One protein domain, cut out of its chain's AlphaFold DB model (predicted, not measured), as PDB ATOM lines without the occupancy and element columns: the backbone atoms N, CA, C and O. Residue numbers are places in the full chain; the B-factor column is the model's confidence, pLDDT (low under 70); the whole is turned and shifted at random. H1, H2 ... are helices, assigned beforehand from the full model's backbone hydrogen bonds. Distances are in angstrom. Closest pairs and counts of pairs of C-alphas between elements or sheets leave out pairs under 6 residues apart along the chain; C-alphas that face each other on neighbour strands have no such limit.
ATOM      1  N   GLN A 406      40.427 -51.382 -10.299       86.50
ATOM      2  CA  GLN A 406      39.988 -50.398  -9.302       86.50
ATOM      3  C   GLN A 406      38.986 -49.398  -9.884       86.50
ATOM      4  O   GLN A 406      37.960 -49.122  -9.263       86.50
ATOM      5  N   TRP A 407      39.243 -48.888 -11.090       86.00
ATOM      6  CA  TRP A 407      38.310 -48.004 -11.782       86.00
ATOM      7  C   TRP A 407      36.982 -48.711 -12.069       86.00
ATOM      8  O   TRP A 407      35.931 -48.135 -11.810       86.00
ATOM      9  N   LEU A 408      37.016 -49.960 -12.542       91.44
ATOM     10  CA  LEU A 408      35.819 -50.755 -12.814       91.44
ATOM     11  C   LEU A 408      34.995 -50.971 -11.541       91.44
ATOM     12  O   LEU A 408      33.781 -50.804 -11.576       91.44
ATOM     13  N   HIS A 409      35.646 -51.282 -10.417       91.31
ATOM     14  CA  HIS A 409      34.988 -51.383  -9.114       91.31
ATOM     15  C   HIS A 409      34.344 -50.051  -8.712       91.31
ATOM     16  O   HIS A 409      33.176 -50.032  -8.342       91.31
ATOM     17  N   ALA A 410      35.057 -48.928  -8.840       89.12
ATOM     18  CA  ALA A 410      34.508 -47.611  -8.521       89.12
ATOM     19  C   ALA A 410      33.315 -47.238  -9.420       89.12
ATOM     20  O   ALA A 410      32.315 -46.718  -8.934       89.12
ATOM     21  N   GLN A 411      33.383 -47.529 -10.724       89.88
ATOM     22  CA  GLN A 411      32.252 -47.315 -11.632       89.88
ATOM     23  C   GLN A 411      31.073 -48.222 -11.292       89.88
ATOM     24  O   GLN A 411      29.935 -47.767 -11.329       89.88
ATOM     25  N   HIS A 412      31.332 -49.479 -10.937       92.69
ATOM     26  CA  HIS A 412      30.294 -50.405 -10.510       92.69
ATOM     27  C   HIS A 412      29.574 -49.899  -9.254       92.69
ATOM     28  O   HIS A 412      28.348 -49.842  -9.251       92.69
ATOM     29  N   GLU A 413      30.310 -49.451  -8.233       93.94
ATOM     30  CA  GLU A 413      29.718 -48.850  -7.030       93.94
ATOM     31  C   GLU A 413      28.911 -47.585  -7.357       93.94
ATOM     32  O   GLU A 413      27.787 -47.436  -6.881       93.94
ATOM     33  N   ASN A 414      29.424 -46.715  -8.233       91.19
ATOM     34  CA  ASN A 414      28.701 -45.519  -8.671       91.19
ATOM     35  C   ASN A 414      27.397 -45.867  -9.401       91.19
ATOM     36  O   ASN A 414      26.371 -45.244  -9.147       91.19
ATOM     37  N   VAL A 415      27.417 -46.858 -10.299       91.50
ATOM     38  CA  VAL A 415      26.221 -47.313 -11.025       91.50
ATOM     39  C   VAL A 415      25.221 -47.956 -10.067       91.50
ATOM     40  O   VAL A 415      24.024 -47.699 -10.186       91.50
ATOM     41  N   LEU A 416      25.682 -48.745  -9.091       92.50
ATOM     42  CA  LEU A 416      24.820 -49.317  -8.055       92.50
ATOM     43  C   LEU A 416      24.158 -48.230  -7.205       92.50
ATOM     44  O   LEU A 416      22.945 -48.271  -6.989       92.50
ATOM     45  N   GLU A 417      24.932 -47.248  -6.739       92.38
ATOM     46  CA  GLU A 417      24.407 -46.135  -5.952       92.38
ATOM     47  C   GLU A 417      23.435 -45.282  -6.772       92.38
ATOM     48  O   GLU A 417      22.355 -44.941  -6.284       92.38
ATOM     49  N   TRP A 418      23.781 -44.976  -8.024       90.44
ATOM     50  CA  TRP A 418      22.922 -44.215  -8.923       90.44
ATOM     51  C   TRP A 418      21.608 -44.949  -9.182       90.44
ATOM     52  O   TRP A 418      20.549 -44.373  -8.964       90.44
ATOM     53  N   THR A 419      21.661 -46.244  -9.504       90.81
ATOM     54  CA  THR A 419      20.467 -47.082  -9.696       90.81
ATOM     55  C   THR A 419      19.586 -47.087  -8.447       90.81
ATOM     56  O   THR A 419      18.370 -46.930  -8.546       90.81
ATOM     57  N   LYS A 420      20.183 -47.224  -7.256       90.12
ATOM     58  CA  LYS A 420      19.445 -47.195  -5.988       90.12
ATOM     59  C   LYS A 420      18.733 -45.855  -5.777       90.12
ATOM     60  O   LYS A 420      17.542 -45.853  -5.485       90.12
ATOM     61  N   ARG A 421      19.438 -44.734  -5.961       89.38
ATOM     62  CA  ARG A 421      18.864 -43.383  -5.826       89.38
ATOM     63  C   ARG A 421      17.758 -43.134  -6.850       89.38
ATOM     64  O   ARG A 421      16.719 -42.590  -6.499       89.38
ATOM     65  N   THR A 422      17.958 -43.562  -8.093       89.00
ATOM     66  CA  THR A 422      16.970 -43.416  -9.163       89.00
ATOM     67  C   THR A 422      15.700 -44.222  -8.869       89.00
ATOM     68  O   THR A 422      14.608 -43.715  -9.087       89.00
ATOM     69  N   ILE A 423      15.806 -45.425  -8.286       85.94
ATOM     70  CA  ILE A 423      14.638 -46.198  -7.824       85.94
ATOM     71  C   ILE A 423      13.933 -45.519  -6.636       85.94
ATOM     72  O   ILE A 423      12.707 -45.534  -6.570       85.94
ATOM     73  N   GLU A 424      14.678 -44.939  -5.690       88.19
ATOM     74  CA  GLU A 424      14.110 -44.266  -4.509       88.19
ATOM     75  C   GLU A 424      13.294 -43.008  -4.859       88.19
ATOM     76  O   GLU A 424      12.388 -42.650  -4.107       88.19
ATOM     77  N   ILE A 425      13.607 -42.348  -5.978       87.62
ATOM     78  CA  ILE A 425      12.978 -41.091  -6.423       87.62
ATOM     79  C   ILE A 425      11.894 -41.341  -7.496       87.62
ATOM     80  O   ILE A 425      11.196 -40.417  -7.896       87.62
ATOM     81  N   GLU A 426      11.723 -42.581  -7.964       84.56
ATOM     82  CA  GLU A 426      10.814 -42.912  -9.067       84.56
ATOM     83  C   GLU A 426       9.324 -42.837  -8.673       84.56
ATOM     84  O   GLU A 426       8.881 -43.484  -7.721       84.56
ATOM     85  N   ASP A 427       8.532 -42.126  -9.487       83.38
ATOM     86  CA  ASP A 427       7.075 -41.970  -9.324       83.38
ATOM     87  C   ASP A 427       6.257 -43.129  -9.941       83.38
ATOM     88  O   ASP A 427       5.045 -43.228  -9.746       83.38
ATOM     89  N   TRP A 428       6.919 -44.037 -10.669       83.12
ATOM     90  CA  TRP A 428       6.352 -45.211 -11.354       83.12
ATOM     91  C   TRP A 428       5.293 -44.873 -12.408       83.12
ATOM     92  O   TRP A 428       4.426 -45.693 -12.733       83.12
ATOM     93  N   GLU A 429       5.388 -43.679 -12.986       80.75
ATOM     94  CA  GLU A 429       4.537 -43.250 -14.086       80.75
ATOM     95  C   GLU A 429       5.198 -43.531 -15.444       80.75
ATOM     96  O   GLU A 429       6.408 -43.366 -15.617       80.75
ATOM     97  N   PRO A 430       4.425 -43.978 -16.449       79.62
ATOM     98  CA  PRO A 430       4.967 -44.199 -17.778       79.62
ATOM     99  C   PRO A 430       5.348 -42.864 -18.431       79.62
ATOM    100  O   PRO A 430       4.532 -41.948 -18.501       79.62
ATOM    101  N   LEU A 431       6.543 -42.807 -19.026       77.88
ATOM    102  CA  LEU A 431       7.074 -41.647 -19.756       77.88
ATOM    103  C   LEU A 431       6.099 -41.079 -20.800       77.88
ATOM    104  O   LEU A 431       6.112 -39.889 -21.107       77.88
ATOM    105  N   SER A 432       5.273 -41.937 -21.408       79.12
ATOM    106  CA  SER A 432       4.126 -41.513 -22.214       79.12
ATOM    107  C   SER A 432       3.131 -42.658 -22.416       79.12
ATOM    108  O   SER A 432       3.459 -43.831 -22.253       79.12
ATOM    109  N   VAL A 433       1.932 -42.343 -22.917       71.25
ATOM    110  CA  VAL A 433       0.902 -43.338 -23.292       71.25
ATOM    111  C   VAL A 433       1.419 -44.388 -24.296       71.25
ATOM    112  O   VAL A 433       0.950 -45.526 -24.306       71.25
ATOM    113  N   HIS A 434       2.412 -44.026 -25.114       73.50
ATOM    114  CA  HIS A 434       3.019 -44.902 -26.123       73.50
ATOM    115  C   HIS A 434       4.284 -45.617 -25.615       73.50
ATOM    116  O   HIS A 434       4.610 -46.695 -26.110       73.50
ATOM    117  N   ARG A 435       4.985 -45.058 -24.615       74.19
ATOM    118  CA  ARG A 435       6.144 -45.670 -23.946       74.19
ATOM    119  C   ARG A 435       5.786 -45.993 -22.499       74.19
ATOM    120  O   ARG A 435       5.983 -45.174 -21.607       74.19
ATOM    121  N   LYS A 436       5.299 -47.218 -22.284       78.31
ATOM    122  CA  LYS A 436       4.968 -47.788 -20.964       78.31
ATOM    123  C   LYS A 436       6.219 -48.147 -20.140       78.31
ATOM    124  O   LYS A 436       6.282 -49.226 -19.563       78.31
ATOM    125  N   LEU A 437       7.230 -47.288 -20.165       79.69
ATOM    126  CA  LEU A 437       8.475 -47.437 -19.419       79.69
ATOM    127  C   LEU A 437       8.543 -46.311 -18.392       79.69
ATOM    128  O   LEU A 437       8.179 -45.181 -18.716       79.69
ATOM    129  N   ALA A 438       8.985 -46.645 -17.184       80.12
ATOM    130  CA  ALA A 438       9.279 -45.676 -16.135       80.12
ATOM    131  C   ALA A 438      10.539 -44.871 -16.491       80.12
ATOM    132  O   ALA A 438      11.375 -45.337 -17.275       80.12
ATOM    133  N   THR A 439      10.677 -43.674 -15.925       80.75
ATOM    134  CA  THR A 439      11.766 -42.736 -16.257       80.75
ATOM    135  C   THR A 439      13.133 -43.312 -15.881       80.75
ATOM    136  O   THR A 439      14.054 -43.313 -16.695       80.75
ATOM    137  N   SER A 440      13.215 -43.949 -14.715       82.38
ATOM    138  CA  SER A 440      14.361 -44.709 -14.204       82.38
ATOM    139  C   SER A 440      14.933 -45.727 -15.179       82.38
ATOM    140  O   SER A 440      16.145 -45.912 -15.226       82.38
ATOM    141  N   MET A 441      14.091 -46.386 -15.982       81.56
ATOM    142  CA  MET A 441      14.563 -47.382 -16.946       81.56
ATOM    143  C   MET A 441      15.409 -46.751 -18.056       81.56
ATOM    144  O   MET A 441      16.283 -47.414 -18.597       81.56
ATOM    145  N   VAL A 442      15.136 -45.493 -18.405       81.62
ATOM    146  CA  VAL A 442      15.876 -44.747 -19.433       81.62
ATOM    147  C   VAL A 442      17.082 -44.024 -18.839       81.62
ATOM    148  O   VAL A 442      18.041 -43.753 -19.547       81.62
ATOM    149  N   GLU A 443      17.046 -43.680 -17.553       80.00
ATOM    150  CA  GLU A 443      18.183 -43.027 -16.901       80.00
ATOM    151  C   GLU A 443      19.298 -44.013 -16.540       80.00
ATOM    152  O   GLU A 443      20.465 -43.655 -16.623       80.00
ATOM    153  N   VAL A 444      18.960 -45.250 -16.166       82.06
ATOM    154  CA  VAL A 444      19.944 -46.265 -15.743       82.06
ATOM    155  C   VAL A 444      20.602 -47.003 -16.925       82.06
ATOM    156  O   VAL A 444      21.723 -47.493 -16.776       82.06
ATOM    157  N   PHE A 445      19.932 -47.095 -18.081       76.31
ATOM    158  CA  PHE A 445      20.365 -47.857 -19.268       76.31
ATOM    159  C   PHE A 445      20.472 -46.968 -20.504       76.31
ATOM    160  O   PHE A 445      21.436 -47.171 -21.279       76.31
TER     161      PHE A 445
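Overview. This is residues 406 to 445 of the 445 residues of the protein "MHD1 domain-containing protein" of Aegilops tauschii subsp. strangulata (UniProt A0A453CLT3). A lopsided helical hairpin: the long helix H1 makes most of the length, and after a wide loop the chain folds back so that the short helix H2 packs beside the second half of H1. Residues 406 to 414 of H1 stick out free of the rest. The printed part has 40 residues, with two named helices, H1 then H2, and no named strand; the class is all helix. The whole is loose, with a radius of gyration of the C-alphas of 12.5 A, and a rod in outline, spanning 42 by 17 by 7 A.

Along the chain. H1 is residues 406 to 425, 28.7 A from C-alpha 406 at (39.988, -50.398, -9.302) to C-alpha 425 at (12.978, -41.091, -6.423). Residues 426 to 438 hold no named element. H2 is residues 439 to 444, 8.9 A long, ending with C-alpha 444 at (19.944, -46.265, -15.743).

Arrangement. H1 touches H2 with residues 415 to 423 alone; the closest C-alphas, of Thr 422 and Ser 440, are 5.8 A apart. The two helices form a hairpin, at a shallow tilt of 7 degrees, opposite ways. In H1 and H2 every O i to N i+4 pair is within hydrogen-bond range.

Size, cuts and confidence. The C-alphas farthest apart, of Gln 406 and Val 433, are 42.1 A apart. The link from H1 to H2 is long, with 13 residues. The printed part has no cut and ends at the chain's last residue, Phe 445. Its mean pLDDT is 84.8, and no printed residue is under 70.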